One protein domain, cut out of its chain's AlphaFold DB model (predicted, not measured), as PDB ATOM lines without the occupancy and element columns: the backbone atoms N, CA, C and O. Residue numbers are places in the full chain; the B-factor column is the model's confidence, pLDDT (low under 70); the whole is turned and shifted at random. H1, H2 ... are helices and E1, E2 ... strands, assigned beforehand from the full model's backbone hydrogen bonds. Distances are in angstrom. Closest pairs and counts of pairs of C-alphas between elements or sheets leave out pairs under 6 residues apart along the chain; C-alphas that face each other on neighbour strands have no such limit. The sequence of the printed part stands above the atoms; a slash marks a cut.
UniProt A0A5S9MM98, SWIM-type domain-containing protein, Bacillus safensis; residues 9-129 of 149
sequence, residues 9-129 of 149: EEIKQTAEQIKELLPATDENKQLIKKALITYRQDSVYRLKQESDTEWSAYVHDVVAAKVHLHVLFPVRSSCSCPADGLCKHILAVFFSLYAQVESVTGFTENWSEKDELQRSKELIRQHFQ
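AT A GLANCE: This is residues 9 to 129 of the 149 residues of the protein "SWIM-type domain-containing protein" of Bacillus safensis (UniProt A0A5S9MM98). A small sheet of three strands forms a wall at one end, with H3 packed slantwise over one face of it, and H1 and H2 pack on H3. From this body the long helix H4 leads away from the sheet, and its residues 120 to 127 stick out with residues 128 and 129 as an arm. The printed part has 121 residues, with four named helices and three named strands in the order H1 H2 E1 E2 E3 H3 H4; the sheet runs E1 E2 E3, all antiparallel, and the class is mixed, helices and strands. The whole is compact, with a radius of gyration of the C-alphas of 15.4 A, yet elongated in outline, spanning 54 by 32 by 23 A.

HOW THE PARTS SIT: H1, residues 9 to 21, touches H3, residues 88 to 98, with residues 11 to 15 alone; the closest C-alphas, of Ile 11 and Tyr 98, are 6.3 A apart, and the helices run opposite ways at a shallow tilt of 31 degrees. H2, residues 26 to 40, is apart from H1 and touches H3 at a steep tilt of 59 degrees, the same way, closest at the C-alphas of Ala 35 and Lys 88, 4.3 A. E1, residues 44 to 49, E2, residues 54 to 59, and E3, residues 65 to 70, form a meander, each strand the antiparallel neighbour of the one before, joined as two hairpins. N 48 and O 56 are within hydrogen-bond range at 2.8 A between E1 and E2, as are N 57 and O 67 at 3.0 A between E2 and E3. H3 is on this sheet at a height of 8.1 A, in two layers, a helix on one face of a sheet; its closest C-alphas to E3 are those of Ile 90 and Val 67, 6.1 A. H4, residues 104 to 127, is close to but not clearly touching H1, with the C-alphas of Lys 19 and Trp 111 closest at 6.3 A. Every O i to N i+4 pair is within hydrogen-bond range in H1, H2 and H3, and 19 of 20 in H4.

IN THESE COORDINATES: H1 begins at C-alpha 9, (125.762, 122.131, 146.653), and is 18.5 A long; H2 is 21.1 A long. H3 is 14.7 A long, and H4 runs 34.9 A to C-alpha 127 at (123.679, 109.121, 185.045).

THE WHOLE: The C-alphas of Arg 46 and Gln 129 are the farthest apart, 54.7 A. The printed part has no cut; the link E3 to H3, residues 71 to 87, is long. Mean pLDDT of the printed part is 91.6, and residues 128 to 129 are under 70.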
ATOM      1  N   GLU A   9     126.814 122.877 145.959       91.62
ATOM      2  CA  GLU A   9     125.762 122.131 146.653       91.62
ATOM      3  C   GLU A   9     126.126 120.649 146.789       91.62
ATOM      4  O   GLU A   9     125.986 120.062 147.861       91.62
ATOM      5  N   GLU A  10     126.680 120.052 145.732       91.75
ATOM      6  CA  GLU A  10     127.119 118.656 145.766       91.75
ATOM      7  C   GLU A  10     128.242 118.460 146.778       91.75
ATOM      8  O   GLU A  10     128.184 117.526 147.569       91.75
ATOM      9  N   ILE A  11     129.215 119.374 146.814       94.00
ATOM     10  CA  ILE A  11     130.342 119.329 147.754       94.00
ATOM     11  C   ILE A  11     129.872 119.448 149.209       94.00
ATOM     12  O   ILE A  11     130.392 118.758 150.092       94.00
ATOM     13  N   LYS A  12     128.867 120.289 149.481       94.12
ATOM     14  CA  LYS A  12     128.251 120.389 150.812       94.12
ATOM     15  C   LYS A  12     127.495 119.115 151.184       94.12
ATOM     16  O   LYS A  12     127.624 118.641 152.312       94.12
ATOM     17  N   GLN A  13     126.779 118.507 150.242       93.94
ATOM     18  CA  GLN A  13     126.123 117.215 150.462       93.94
ATOM     19  C   GLN A  13     127.139 116.094 150.718       93.94
ATOM     20  O   GLN A  13     126.934 115.274 151.614       93.94
ATOM     21  N   THR A  14     128.269 116.080 150.001       94.69
ATOM     22  CA  THR A  14     129.408 115.191 150.284       94.69
ATOM     23  C   THR A  14     129.887 115.361 151.721       94.69
ATOM     24  O   THR A  14     130.169 114.375 152.398       94.69
ATOM     25  N   ALA A  15     129.983 116.608 152.192       95.12
ATOM     26  CA  ALA A  15     130.445 116.925 153.534       95.12
ATOM     27  C   ALA A  15     129.535 116.297 154.598       95.12
ATOM     28  O   ALA A  15     130.035 115.648 155.517       95.12
ATOM     29  N   GLU A  16     128.214 116.428 154.463       94.31
ATOM     30  CA  GLU A  16     127.272 115.788 155.389       94.31
ATOM     31  C   GLU A  16     127.360 114.254 155.326       94.31
ATOM     32  O   GLU A  16     127.449 113.614 156.371       94.31
ATOM     33  N   GLN A  17     127.482 113.659 154.134       94.50
ATOM     34  CA  GLN A  17     127.685 112.209 154.003       94.50
ATOM     35  C   GLN A  17     128.982 111.730 154.671       94.50
ATOM     36  O   GLN A  17     128.996 110.698 155.336       94.50
ATOM     37  N   ILE A  18     130.088 112.469 154.537       94.69
ATOM     38  CA  ILE A  18     131.349 112.128 155.212       94.69
ATOM     39  C   ILE A  18     131.184 112.200 156.735       94.69
ATOM     40  O   ILE A  18     131.710 111.333 157.433       94.69
ATOM     41  N   LYS A  19     130.440 113.185 157.257       92.81
ATOM     42  CA  LYS A  19     130.144 113.285 158.698       92.81
ATOM     43  C   LYS A  19     129.347 112.077 159.201       92.81
ATOM     44  O   LYS A  19     129.612 111.612 160.304       92.81
ATOM     45  N   GLU A  20     128.413 111.561 158.403       91.62
ATOM     46  CA  GLU A  20     127.640 110.353 158.730       91.62
ATOM     47  C   GLU A  20     128.485 109.072 158.663       91.62
ATOM     48  O   GLU A  20     128.385 108.215 159.540       91.62
ATOM     49  N   LEU A  21     129.347 108.947 157.648       92.69
ATOM     50  CA  LEU A  21     130.217 107.780 157.451       92.69
ATOM     51  C   LEU A  21     131.347 107.693 158.481       92.69
ATOM     52  O   LEU A  21     131.830 106.601 158.777       92.69
ATOM     53  N   LEU A  22     131.784 108.834 159.012       92.38
ATOM     54  CA  LEU A  22     132.847 108.932 160.004       92.38
ATOM     55  C   LEU A  22     132.286 109.512 161.309       92.38
ATOM     56  O   LEU A  22     132.548 110.673 161.600       92.38
ATOM     57  N   PRO A  23     131.551 108.746 162.138       90.25
ATOM     58  CA  PRO A  23     131.168 109.207 163.477       90.25
ATOM     59  C   PRO A  23     132.419 109.560 164.297       90.25
ATOM     60  O   PRO A  23     133.475 108.973 164.059       90.25
ATOM     61  N   ALA A  24     132.347 110.483 165.264       88.06
ATOM     62  CA  ALA A  24     133.544 111.034 165.918       88.06
ATOM     63  C   ALA A  24     134.156 110.118 167.006       88.06
ATOM     64  O   ALA A  24     134.514 110.542 168.106       88.06
ATOM     65  N   THR A  25     134.343 108.843 166.663       89.19
ATOM     66  CA  THR A  25     135.153 107.881 167.414       89.19
ATOM     67  C   THR A  25     136.616 108.329 167.465       89.19
ATOM     68  O   THR A  25     137.082 109.095 166.617       89.19
ATOM     69  N   ASP A  26     137.379 107.833 168.440       89.81
ATOM     70  CA  ASP A  26     138.798 108.190 168.573       89.81
ATOM     71  C   ASP A  26     139.614 107.823 167.321       89.81
ATOM     72  O   ASP A  26     140.484 108.588 166.898       89.81
ATOM     73  N   GLU A  27     139.291 106.698 166.679       92.50
ATOM     74  CA  GLU A  27     139.906 106.260 165.423       92.50
ATOM     75  C   GLU A  27     139.620 107.239 164.274       92.50
ATOM     76  O   GLU A  27     140.549 107.718 163.615       92.50
ATOM     77  N   ASN A  28     138.358 107.630 164.090       94.38
ATOM     78  CA  ASN A  28     137.966 108.580 163.048       94.38
ATOM     79  C   ASN A  28     138.522 109.983 163.318       94.38
ATOM     80  O   ASN A  28     138.958 110.672 162.394       94.38
ATOM     81  N   LYS A  29     138.611 110.399 164.589       93.25
ATOM     82  CA  LYS A  29     139.278 111.649 164.989       93.25
ATOM     83  C   LYS A  29     140.751 111.632 164.600       93.25
ATOM     84  O   LYS A  29     141.264 112.631 164.094       93.25
ATOM     85  N   GLN A  30     141.447 110.513 164.798       95.00
ATOM     86  CA  GLN A  30     142.828 110.369 164.339       95.00
ATOM     87  C   GLN A  30     142.933 110.371 162.810       95.00
ATOM     88  O   GLN A  30     143.852 110.991 162.270       95.00
ATOM     89  N   LEU A  31     142.007 109.716 162.108       95.88
ATOM     90  CA  LEU A  31     141.951 109.699 160.647       95.88
ATOM     91  C   LEU A  31     141.778 111.110 160.067       95.88
ATOM     92  O   LEU A  31     142.577 111.518 159.223       95.88
ATOM     93  N   ILE A  32     140.804 111.879 160.563       95.38
ATOM     94  CA  ILE A  32     140.565 113.262 160.129       95.38
ATOM     95  C   ILE A  32     141.761 114.157 160.457       95.38
ATOM     96  O   ILE A  32     142.197 114.922 159.600       95.38
ATOM     97  N   LYS A  33     142.373 114.021 161.641       95.19
ATOM     98  CA  LYS A  33     143.611 114.749 161.978       95.19
ATOM     99  C   LYS A  33     144.738 114.455 160.987       95.19
ATOM    100  O   LYS A  33     145.393 115.383 160.518       95.19
ATOM    101  N   LYS A  34     144.954 113.181 160.635       95.94
ATOM    102  CA  LYS A  34     145.951 112.785 159.625       95.94
ATOM    103  C   LYS A  34     145.625 113.393 158.260       95.94
ATOM    104  O   LYS A  34     146.518 113.935 157.623       95.94
ATOM    105  N   ALA A  35     144.363 113.343 157.832       96.50
ATOM    106  CA  ALA A  35     143.917 113.931 156.570       96.50
ATOM    107  C   ALA A  35     144.117 115.453 156.521       96.50
ATOM    108  O   ALA A  35     144.605 115.972 155.520       96.50
ATOM    109  N   LEU A  36     143.809 116.162 157.612       95.62
ATOM    110  CA  LEU A  36     144.028 117.604 157.738       95.62
ATOM    111  C   LEU A  36     145.504 117.979 157.599       95.62
ATOM    112  O   LEU A  36     145.819 118.955 156.925       95.62
ATOM    113  N   ILE A  37     146.404 117.224 158.236       95.75
ATOM    114  CA  ILE A  37     147.850 117.453 158.119       95.75
ATOM    115  C   ILE A  37     148.287 117.265 156.665       95.75
ATOM    116  O   ILE A  37     148.940 118.148 156.119       95.75
ATOM    117  N   THR A  38     147.869 116.169 156.024       95.50
ATOM    118  CA  THR A  38     148.172 115.899 154.611       95.50
ATOM    119  C   THR A  38     147.668 117.018 153.697       95.50
ATOM    120  O   THR A  38     148.396 117.455 152.813       95.50
ATOM    121  N   TYR A  39     146.443 117.503 153.916       95.44
ATOM    122  CA  TYR A  39     145.867 118.618 153.164       95.44
ATOM    123  C   TYR A  39     146.677 119.913 153.345       95.44
ATOM    124  O   TYR A  39     147.061 120.537 152.364       95.44
ATOM    125  N   ARG A  40     147.009 120.289 154.589       94.69
ATOM    126  CA  ARG A  40     147.743 121.533 154.903       94.69
ATOM    127  C   ARG A  40     149.187 121.561 154.402       94.69
ATOM    128  O   ARG A  40     149.793 122.623 154.382       94.69
ATOM    129  N   GLN A  41     149.753 120.406 154.072       94.75
ATOM    130  CA  GLN A  41     151.103 120.283 153.525       94.75
ATOM    131  C   GLN A  41     151.146 120.449 151.998       94.75
ATOM    132  O   GLN A  41     152.192 120.199 151.405       94.75
ATOM    133  N   ASP A  42     150.025 120.817 151.362       90.75
ATOM    134  CA  ASP A  42     149.877 120.874 149.903       90.75
ATOM    135  C   ASP A  42     150.274 119.551 149.219       90.75
ATOM    136  O   ASP A  42     150.746 119.505 148.083       90.75
ATOM    137  N   SER A  43     150.055 118.429 149.916       94.00
ATOM    138  CA  SER A  43     150.408 117.094 149.425       94.00
ATOM    139  C   SER A  43     149.484 116.613 148.307       94.00
ATOM    140  O   SER A  43     149.776 115.595 147.685       94.00
ATOM    141  N   VAL A  44     148.367 117.295 148.047       97.00
ATOM    142  CA  VAL A  44     147.430 116.962 146.966       97.00
ATOM    143  C   VAL A  44     147.827 117.716 145.701       97.00
ATOM    144  O   VAL A  44     147.894 118.940 145.687       97.00
ATOM    145  N   TYR A  45     148.060 116.991 144.611       95.56
ATOM    146  CA  TYR A  45     148.487 117.567 143.339       95.56
ATOM    147  C   TYR A  45     147.814 116.881 142.150       95.56
ATOM    148  O   TYR A  45     147.276 115.777 142.256       95.56
ATOM    149  N   ARG A  46     147.850 117.554 140.989       94.94
ATOM    150  CA  ARG A  46     147.161 117.122 139.754       94.94
ATOM    151  C   ARG A  46     145.678 116.809 139.995       94.94
ATOM    152  O   ARG A  46     145.161 115.831 139.466       94.94
ATOM    153  N   LEU A  47     145.023 117.643 140.801       94.75
ATOM    154  CA  LEU A  47     143.579 117.595 140.976       94.75
ATOM    155  C   LEU A  47     142.914 117.869 139.624       94.75
ATOM    156  O   LEU A  47     143.177 118.897 138.997       94.75
ATOM    157  N   LYS A  48     142.104 116.923 139.160       94.31
ATOM    158  CA  LYS A  48     141.466 116.959 137.850       94.31
ATOM    159  C   LYS A  48     140.047 116.423 137.960       94.31
ATOM    160  O   LYS A  48     139.817 115.363 138.529       94.31
ATOM    161  N   GLN A  49     139.110 117.135 137.358       93.56
ATOM    162  CA  GLN A  49     137.755 116.644 137.151       93.56
ATOM    163  C   GLN A  49     137.746 115.651 135.978       93.56
ATOM    164  O   GLN A  49     138.192 115.989 134.878       93.56
ATOM    165  N   GLU A  50     137.301 114.421 136.225       93.12
ATOM    166  CA  GLU A  50     137.170 113.373 135.199       93.12
ATOM    167  C   GLU A  50     135.756 113.352 134.604       93.12
ATOM    168  O   GLU A  50     135.592 113.122 133.407       93.12
ATOM    169  N   SER A  51     134.748 113.636 135.429       91.19
ATOM    170  CA  SER A  51     133.345 113.800 135.042       91.19
ATOM    171  C   SER A  51     132.664 114.811 135.970       91.19
ATOM    172  O   SER A  51     133.296 115.333 136.890       91.19
ATOM    173  N   ASP A  52     131.376 115.084 135.766       88.88
ATOM    174  CA  ASP A  52     130.620 116.013 136.617       88.88
ATOM    175  C   ASP A  52     130.691 115.623 138.103       88.88
ATOM    176  O   ASP A  52     130.836 116.487 138.962       88.88
ATOM    177  N   THR A  53     130.704 114.320 138.400       90.75
ATOM    178  CA  THR A  53     130.652 113.794 139.771       90.75
ATOM    179  C   THR A  53     131.948 113.139 140.240       90.75
ATOM    180  O   THR A  53     132.024 112.722 141.398       90.75
ATOM    181  N   GLU A  54     132.962 113.015 139.378       94.06
ATOM    182  CA  GLU A  54     134.208 112.308 139.687       94.06
ATOM    183  C   GLU A  54     135.450 113.179 139.519       94.06
ATOM    184  O   GLU A  54     135.658 113.857 138.509       94.06
ATOM    185  N   TRP A  55     136.331 113.076 140.508       95.81
ATOM    186  CA  TRP A  55     137.603 113.776 140.563       95.81
ATOM    187  C   TRP A  55     138.742 112.790 140.752       95.81
ATOM    188  O   TRP A  55     138.641 111.838 141.523       95.81
ATOM    189  N   SER A  56     139.857 113.036 140.076       97.25
ATOM    190  CA  SER A  56     141.104 112.319 140.286       97.25
ATOM    191  C   SER A  56     142.168 113.254 140.844       97.25
ATOM    192  O   SER A  56     142.203 114.452 140.553       97.25
ATOM    193  N   ALA A  57     143.035 112.713 141.690       97.81
ATOM    194  CA  ALA A  57     144.176 113.439 142.220       97.81
ATOM    195  C   ALA A  57     145.282 112.470 142.624       97.81
ATOM    196  O   ALA A  57     145.065 111.265 142.787       97.81
ATOM    197  N   TYR A  58     146.471 113.019 142.828       97.75
ATOM    198  CA  TYR A  58     147.561 112.316 143.477       97.75
ATOM    199  C   TYR A  58     147.835 112.951 144.831       97.75
ATOM    200  O   TYR A  58     147.762 114.170 144.981       97.75
ATOM    201  N   VAL A  59     148.168 112.120 145.811       97.62
ATOM    202  CA  VAL A  59     148.528 112.569 147.152       97.62
ATOM    203  C   VAL A  59     149.932 112.088 147.476       97.62
ATOM    204  O   VAL A  59     150.239 110.900 147.355       97.62
ATOM    205  N   HIS A  60     150.797 113.023 147.851       94.94
ATOM    206  CA  HIS A  60     152.148 112.736 148.295       94.94
ATOM    207  C   HIS A  60     152.102 112.074 149.677       94.94
ATOM    208  O   HIS A  60     151.484 112.576 150.614       94.94
ATOM    209  N   ASP A  61     152.733 110.912 149.772       92.69
ATOM    210  CA  ASP A  61     152.938 110.118 150.981       92.69
ATOM    211  C   ASP A  61     154.209 109.281 150.747       92.69
ATOM    212  O   ASP A  61     154.880 109.470 149.729       92.69
ATOM    213  N   VAL A  62     154.533 108.328 151.627       89.38
ATOM    214  CA  VAL A  62     155.672 107.404 151.443       89.38
ATOM    215  C   VAL A  62     155.679 106.787 150.037       89.38
ATOM    216  O   VAL A  62     156.723 106.700 149.396       89.38
ATOM    217  N   VAL A  63     154.500 106.403 149.542       90.56
ATOM    218  CA  VAL A  63     154.251 106.066 148.138       90.56
ATOM    219  C   VAL A  63     153.113 106.952 147.653       90.56
ATOM    220  O   VAL A  63     152.086 107.050 148.326       90.56
ATOM    221  N   ALA A  64     153.284 107.587 146.492       94.50
ATOM    222  CA  ALA A  64     152.249 108.438 145.916       94.50
ATOM    223  C   ALA A  64     150.944 107.649 145.732       94.50
ATOM    224  O   ALA A  64     150.907 106.639 145.028       94.50
ATOM    225  N   ALA A  65     149.877 108.130 146.361       97.62
ATOM    226  CA  ALA A  65     148.563 107.518 146.291       97.62
ATOM    227  C   ALA A  65     147.741 108.180 145.182       97.62
ATOM    228  O   ALA A  65     147.592 109.402 145.167       97.62
ATOM    229  N   LYS A  66     147.196 107.383 144.262       97.81
ATOM    230  CA  LYS A  66     146.210 107.847 143.286       97.81
ATOM    231  C   LYS A  66     144.821 107.724 143.902       97.81
ATOM    232  O   LYS A  66     144.441 106.643 144.348       97.81
ATOM    233  N   VAL A  67     144.082 108.824 143.910       98.12
ATOM    234  CA  VAL A  67     142.734 108.918 144.469       98.12
ATOM    235  C   VAL A  67     141.738 109.164 143.347       98.12
ATOM    236  O   VAL A  67     141.981 109.991 142.468       98.12
ATOM    237  N   HIS A  68     140.610 108.467 143.419       97.69
ATOM    238  CA  HIS A  68     139.400 108.739 142.660       97.69
ATOM    239  C   HIS A  68     138.283 109.049 143.658       97.69
ATOM    240  O   HIS A  68     137.887 108.183 144.435       97.69
ATOM    241  N   LEU A  69     137.816 110.290 143.676       97.00
ATOM    242  CA  LEU A  69     136.779 110.779 144.574       97.00
ATOM    243  C   LEU A  69     135.462 110.919 143.812       97.00
ATOM    244  O   LEU A  69     135.413 111.602 142.792       97.00
ATOM    245  N   HIS A  70     134.397 110.324 144.346       95.75
ATOM    246  CA  HIS A  70     133.042 110.528 143.846       95.75
ATOM    247  C   HIS A  70     132.307 111.518 144.755       95.75
ATOM    248  O   HIS A  70     132.005 111.208 145.907       95.75
ATOM    249  N   VAL A  71     131.980 112.698 144.230       91.31
ATOM    250  CA  VAL A  71     131.445 113.829 145.007       91.31
ATOM    251  C   VAL A  71     130.059 113.507 145.570       91.31
ATOM    252  O   VAL A  71     129.815 113.698 146.753       91.31
ATOM    253  N   LEU A  72     129.162 112.888 144.802       91.62
ATOM    254  CA  LEU A  72     127.836 112.533 145.339       91.62
ATOM    255  C   LEU A  72     127.821 111.317 146.275       91.62
ATOM    256  O   LEU A  72     126.860 111.146 147.017       91.62
ATOM    257  N   PHE A  73     128.833 110.450 146.217       94.25
ATOM    258  CA  PHE A  73     128.836 109.161 146.912       94.25
ATOM    259  C   PHE A  73     130.250 108.851 147.421       94.25
ATOM    260  O   PHE A  73     130.956 108.048 146.803       94.25
ATOM    261  N   PRO A  74     130.676 109.427 148.560       93.69
ATOM    262  CA  PRO A  74     132.021 109.243 149.106       93.69
ATOM    263  C   PRO A  74     132.421 107.773 149.259       93.69
ATOM    264  O   PRO A  74     133.575 107.431 149.024       93.69
ATOM    265  N   VAL A  75     131.460 106.896 149.571       94.06
ATOM    266  CA  VAL A  75     131.654 105.439 149.691       94.06
ATOM    267  C   VAL A  75     132.123 104.754 148.405       94.06
ATOM    268  O   VAL A  75     132.692 103.672 148.472       94.06
ATOM    269  N   ARG A  76     131.876 105.354 147.232       95.06
ATOM    270  CA  ARG A  76     132.344 104.853 145.926       95.06
ATOM    271  C   ARG A  76     133.737 105.360 145.566       95.06
ATOM    272  O   ARG A  76     134.269 104.996 144.521       95.06
ATOM    273  N   SER A  77     134.312 106.217 146.403       96.62
ATOM    274  CA  SER A  77     135.666 106.714 146.203       96.62
ATOM    275  C   SER A  77     136.671 105.590 146.409       96.62
ATOM    276  O   SER A  77     136.465 104.688 147.219       96.62
ATOM    277  N   SER A  78     137.784 105.654 145.691       97.00
ATOM    278  CA  SER A  78     138.859 104.676 145.795       97.00
ATOM    279  C   SER A  78     140.211 105.360 145.921       97.00
ATOM    280  O   SER A  78     140.428 106.489 145.474       97.00
ATOM    281  N   CYS A  79     141.138 104.659 146.559       97.88
ATOM    282  CA  CYS A  79     142.516 105.084 146.706       97.88
ATOM    283  C   CYS A  79     143.429 103.896 146.435       97.88
ATOM    284  O   CYS A  79     143.118 102.774 146.819       97.88
ATOM    285  N   SER A  80     144.583 104.137 145.819       97.38
ATOM    286  CA  SER A  80     145.595 103.098 145.599       97.38
ATOM    287  C   SER A  80     146.377 102.713 146.866       97.38
ATOM    288  O   SER A  80     147.337 101.951 146.781       97.38
ATOM    289  N   CYS A  81     146.048 103.287 148.027       96.19
ATOM    290  CA  CYS A  81     146.660 102.940 149.308       96.19
ATOM    291  C   CYS A  81     146.072 101.625 149.868       96.19
ATOM    292  O   CYS A  81     144.962 101.261 149.496       96.19
ATOM    293  N   PRO A  82     146.749 100.942 150.809       94.31
ATOM    294  CA  PRO A  82     146.276  99.667 151.363       94.31
ATOM    295  C   PRO A  82     145.113  99.790 152.366       94.31
ATOM    296  O   PRO A  82     144.703  98.782 152.932       94.31
ATOM    297  N   ALA A  83     144.627 101.001 152.653       92.38
ATOM    298  CA  ALA A  83     143.507 101.195 153.570       92.38
ATOM    299  C   ALA A  83     142.181 100.816 152.899       92.38
ATOM    300  O   ALA A  83     141.983 101.111 151.720       92.38
ATOM    301  N   ASP A  84     141.278 100.214 153.669       89.31
ATOM    302  CA  ASP A  84     139.919  99.912 153.225       89.31
ATOM    303  C   ASP A  84     138.985 101.104 153.491       89.31
ATOM    304  O   ASP A  84     139.084 101.774 154.522       89.31
ATOM    305  N   GLY A  85     138.091 101.388 152.546       91.94
ATOM    306  CA  GLY A  85     137.155 102.509 152.620       91.94
ATOM    307  C   GLY A  85     137.804 103.903 152.592       91.94
ATOM    308  O   GLY A  85     138.740 104.184 151.838       91.94
ATOM    309  N   LEU A  86     137.248 104.825 153.390       95.81
ATOM    310  CA  LEU A  86     137.698 106.217 153.452       95.81
ATOM    311  C   LEU A  86     139.055 106.320 154.152       95.81
ATOM    312  O   LEU A  86     139.176 106.130 155.359       95.81
ATOM    313  N   CYS A  87     140.082 106.697 153.399       96.94
ATOM    314  CA  CYS A  87     141.429 106.887 153.919       96.94
ATOM    315  C   CYS A  87     141.809 108.371 154.020       96.94
ATOM    316  O   CYS A  87     141.156 109.257 153.459       96.94
ATOM    317  N   LYS A  88     142.938 108.653 154.685       97.06
ATOM    318  CA  LYS A  88     143.448 110.024 154.847       97.06
ATOM    319  C   LYS A  88     143.683 110.741 153.508       97.06
ATOM    320  O   LYS A  88     143.580 111.959 153.458       97.06
ATOM    321  N   HIS A  89     144.001 110.004 152.436       98.12
ATOM    322  CA  HIS A  89     144.233 110.571 151.102       98.12
ATOM    323  C   HIS A  89     142.930 111.002 150.436       98.12
ATOM    324  O   HIS A  89     142.870 112.111 149.919       98.12
ATOM    325  N   ILE A  90     141.881 110.169 150.500       98.00
ATOM    326  CA  ILE A  90     140.546 110.517 149.981       98.00
ATOM    327  C   ILE A  90     140.038 111.771 150.689       98.00
ATOM    328  O   ILE A  90     139.621 112.724 150.037       98.00
ATOM    329  N   LEU A  91     140.154 111.802 152.018       97.62
ATOM    330  CA  LEU A  91     139.751 112.956 152.816       97.62
ATOM    331  C   LEU A  91     140.581 114.208 152.500       97.62
ATOM    332  O   LEU A  91     140.019 115.291 152.417       97.62
ATOM    333  N   ALA A  92     141.890 114.084 152.266       97.62
ATOM    334  CA  ALA A  92     142.722 115.224 151.873       97.62
ATOM    335  C   ALA A  92     142.325 115.795 150.497       97.62
ATOM    336  O   ALA A  92     142.288 117.014 150.320       97.62
ATOM    337  N   VAL A  93     141.984 114.931 149.533       97.44
ATOM    338  CA  VAL A  93     141.462 115.354 148.222       97.44
ATOM    339  C   VAL A  93     140.108 116.036 148.382       97.44
ATOM    340  O   VAL A  93     139.908 117.120 147.840       97.44
ATOM    341  N   PHE A  94     139.215 115.456 149.187       97.25
ATOM    342  CA  PHE A  94     137.943 116.085 149.522       97.25
ATOM    343  C   PHE A  94     138.142 117.463 150.166       97.25
ATOM    344  O   PHE A  94     137.533 118.422 149.711       97.25
ATOM    345  N   PHE A  95     139.041 117.610 151.145       97.19
ATOM    346  CA  PHE A  95     139.337 118.907 151.767       97.19
ATOM    347  C   PHE A  95     139.888 119.929 150.775       97.19
ATOM    348  O   PHE A  95     139.556 121.105 150.882       97.19
ATOM    349  N   SER A  96     140.657 119.491 149.776       95.69
ATOM    350  CA  SER A  96     141.163 120.371 148.714       95.69
ATOM    351  C   SER A  96     140.048 120.921 147.816       95.69
ATOM    352  O   SER A  96     140.150 122.040 147.313       95.69
ATOM    353  N   LEU A  97     138.974 120.152 147.614       94.62
ATOM    354  CA  LEU A  97     137.774 120.618 146.915       94.62
ATOM    355  C   LEU A  97     136.887 121.459 147.832       94.62
ATOM    356  O   LEU A  97     136.467 122.548 147.457       94.62
ATOM    357  N   TYR A  98     136.644 120.980 149.050       95.75
ATOM    358  CA  TYR A  98     135.783 121.635 150.026       95.75
ATOM    359  C   TYR A  98     136.300 123.025 150.405       95.75
ATOM    360  O   TYR A  98     135.502 123.944 150.514       95.75
ATOM    361  N   ALA A  99     137.621 123.219 150.496       95.12
ATOM    362  CA  ALA A  99     138.237 124.521 150.763       95.12
ATOM    363  C   ALA A  99     137.904 125.612 149.730       95.12
ATOM    364  O   ALA A  99     138.063 126.794 150.023       95.12
ATOM    365  N   GLN A 100     137.461 125.233 148.527       92.19
ATOM    366  CA  GLN A 100     137.030 126.175 147.488       92.19
ATOM    367  C   GLN A 100     135.587 126.650 147.704       92.19
ATOM    368  O   GLN A 100     135.175 127.637 147.102       92.19
ATOM    369  N   VAL A 101     134.839 125.953 148.561       92.94
ATOM    370  CA  VAL A 101     133.423 126.188 148.848       92.94
ATOM    371  C   VAL A 101     133.234 126.734 150.266       92.94
ATOM    372  O   VAL A 101     132.505 127.700 150.467       92.94
ATOM    373  N   GLU A 102     133.889 126.138 151.263       94.25
ATOM    374  CA  GLU A 102     133.713 126.474 152.675       94.25
ATOM    375  C   GLU A 102     134.973 126.154 153.511       94.25
ATOM    376  O   GLU A 102     135.918 125.496 153.070       94.25
ATOM    377  N   SER A 103     135.019 126.644 154.751       94.69
ATOM    378  CA  SER A 103     136.147 126.439 155.663       94.69
ATOM    379  C   SER A 103     136.276 124.981 156.117       94.69
ATOM    380  O   SER A 103     135.448 124.470 156.871       94.69
ATOM    381  N   VAL A 104     137.395 124.341 155.762       94.81
ATOM    382  CA  VAL A 104     137.767 122.996 156.245       94.81
ATOM    383  C   VAL A 104     137.860 122.945 157.777       94.81
ATOM    384  O   VAL A 104     137.491 121.944 158.388       94.81
ATOM    385  N   THR A 105     138.322 124.022 158.420       91.25
ATOM    386  CA  THR A 105     138.369 124.102 159.889       91.25
ATOM    387  C   THR A 105     136.960 124.042 160.475       91.25
ATOM    388  O   THR A 105     136.702 123.202 161.339       91.25
ATOM    389  N   GLY A 106     136.034 124.836 159.923       91.00
ATOM    390  CA  GLY A 106     134.631 124.843 160.342       91.00
ATOM    391  C   GLY A 106     133.950 123.489 160.130       91.00
ATOM    392  O   GLY A 106     133.194 123.038 160.987       91.00
ATOM    393  N   PHE A 107     134.281 122.777 159.048       92.69
ATOM    394  CA  PHE A 107     133.830 121.397 158.851       92.69
ATOM    395  C   PHE A 107     134.236 120.489 160.021       92.69
ATOM    396  O   PHE A 107     133.393 119.767 160.554       92.69
ATOM    397  N   THR A 108     135.506 120.532 160.436       90.50
ATOM    398  CA  THR A 108     136.021 119.638 161.485       90.50
ATOM    399  C   THR A 108     135.561 119.993 162.894       90.50
ATOM    400  O   THR A 108     135.334 119.084 163.692       90.50
ATOM    401  N   GLU A 109     135.386 121.280 163.194       88.38
ATOM    402  CA  GLU A 109     134.852 121.747 164.479       88.38
ATOM    403  C   GLU A 109     133.393 121.305 164.634       88.38
ATOM    404  O   GLU A 109     133.065 120.555 165.555       88.38
ATOM    405  N   ASN A 110     132.552 121.622 163.643       87.31
ATOM    406  CA  ASN A 110     131.136 121.245 163.632       87.31
ATOM    407  C   ASN A 110     130.925 119.725 163.688       87.31
ATOM    408  O   ASN A 110     129.943 119.240 164.255       87.31
ATOM    409  N   TRP A 111     131.823 118.962 163.066       89.81
ATOM    410  CA  TRP A 111     131.797 117.505 163.103       89.81
ATOM    411  C   TRP A 111     132.082 116.947 164.509       89.81
ATOM    412  O   TRP A 111     131.362 116.058 164.961       89.81
ATOM    413  N   SER A 112     133.077 117.488 165.223       82.50
ATOM    414  CA  SER A 112     133.424 117.029 166.579       82.50
ATOM    415  C   SER A 112     132.387 117.453 167.622       82.50
ATOM    416  O   SER A 112     132.021 116.655 168.485       82.50
ATOM    417  N   GLU A 113     131.879 118.686 167.537       80.88
ATOM    418  CA  GLU A 113     130.933 119.238 168.516       80.88
ATOM    419  C   GLU A 113     129.592 118.495 168.537       80.88
ATOM    420  O   GLU A 113     129.047 118.223 169.610       80.88
ATOM    421  N   LYS A 114     129.062 118.125 167.360       74.31
ATOM    422  CA  LYS A 114     127.812 117.353 167.261       74.31
ATOM    423  C   LYS A 114     127.909 116.022 168.016       74.31
ATOM    424  O   LYS A 114     126.957 115.640 168.698       74.31
ATOM    425  N   ASP A 115     129.047 115.337 167.920       73.56
ATOM    426  CA  ASP A 115     129.280 114.060 168.599       73.56
ATOM    427  C   ASP A 115     129.494 114.236 170.109       73.56
ATOM    428  O   ASP A 115     128.889 113.522 170.909       73.56
ATOM    429  N   GLU A 116     130.274 115.237 170.522       78.31
ATOM    430  CA  GLU A 116     130.494 115.547 171.940       78.31
ATOM    431  C   GLU A 116     129.191 115.902 172.656       78.31
ATOM    432  O   GLU A 116     128.926 115.408 173.758       78.31
ATOM    433  N   LEU A 117     128.333 116.690 172.007       79.75
ATOM    434  CA  LEU A 117     127.006 117.005 172.516       79.75
ATOM    435  C   LEU A 117     126.140 115.746 172.640       79.75
ATOM    436  O   LEU A 117     125.437 115.576 173.638       79.75
ATOM    437  N   GLN A 118     126.186 114.852 171.651       77.75
ATOM    438  CA  GLN A 118     125.411 113.613 171.672       77.75
ATOM    439  C   GLN A 118     125.893 112.660 172.771       77.75
ATOM    440  O   GLN A 118     125.081 112.109 173.517       77.75
ATOM    441  N   ARG A 119     127.210 112.529 172.941       76.12
ATOM    442  CA  ARG A 119     127.824 111.748 174.016       76.12
ATOM    443  C   ARG A 119     127.500 112.328 175.388       76.12
ATOM    444  O   ARG A 119     127.171 111.576 176.299       76.12
ATOM    445  N   SER A 120     127.548 113.651 175.537       80.81
ATOM    446  CA  SER A 120     127.158 114.336 176.773       80.81
ATOM    447  C   SER A 120     125.694 114.056 177.127       80.81
ATOM    448  O   SER A 120     125.400 113.648 178.250       80.81
ATOM    449  N   LYS A 121     124.778 114.170 176.154       82.12
ATOM    450  CA  LYS A 121     123.356 113.830 176.332       82.12
ATOM    451  C   LYS A 121     123.153 112.378 176.764       82.12
ATOM    452  O   LYS A 121     122.348 112.120 177.657       82.12
ATOM    453  N   GLU A 122     123.882 111.444 176.159       81.62
ATOM    454  CA  GLU A 122     123.803 110.024 176.512       81.62
ATOM    455  C   GLU A 122     124.336 109.756 177.928       81.62
ATOM    456  O   GLU A 122     123.689 109.066 178.711       81.62
ATOM    457  N   LEU A 123     125.454 110.376 178.317       80.88
ATOM    458  CA  LEU A 123     125.983 110.281 179.682       80.88
ATOM    459  C   LEU A 123     125.015 110.865 180.716       80.88
ATOM    460  O   LEU A 123     124.812 110.260 181.766       80.88
ATOM    461  N   ILE A 124     124.378 112.003 180.419       81.38
ATOM    462  CA  ILE A 124     123.327 112.583 181.267       81.38
ATOM    463  C   ILE A 124     122.166 111.595 181.395       81.38
ATOM    464  O   ILE A 124     121.719 111.332 182.504       81.38
ATOM    465  N   ARG A 125     121.705 110.989 180.297       76.94
ATOM    466  CA  ARG A 125     120.631 109.985 180.323       76.94
ATOM    467  C   ARG A 125     120.994 108.753 181.162       76.94
ATOM    468  O   ARG A 125     120.135 108.219 181.858       76.94
ATOM    469  N   GLN A 126     122.245 108.302 181.101       74.50
ATOM    470  CA  GLN A 126     122.736 107.157 181.870       74.50
ATOM    471  C   GLN A 126     122.945 107.484 183.353       74.50
ATOM    472  O   GLN A 126     122.650 106.652 184.206       74.50
ATOM    473  N   HIS A 127     123.443 108.681 183.669       70.12
ATOM    474  CA  HIS A 127     123.679 109.121 185.045       70.12
ATOM    475  C   HIS A 127     122.365 109.466 185.749       70.12
ATOM    476  O   HIS A 127     122.102 109.023 186.865       70.12
ATOM    477  N   PHE A 128     121.493 110.191 185.054       65.94
ATOM    478  CA  PHE A 128     120.119 110.429 185.457       65.94
ATOM    479  C   PHE A 128     119.229 109.334 184.873       65.94
ATOM    480  O   PHE A 128     118.316 109.630 184.099       65.94
ATOM    481  N   GLN A 129     119.447 108.071 185.272       60.72
ATOM    482  CA  GLN A 129     118.373 107.076 185.228       60.72
ATOM    483  C   GLN A 129     117.240 107.608 186.107       60.72
ATOM    484  O   GLN A 129     117.132 107.269 187.285       60.72
TER     485      GLN A 129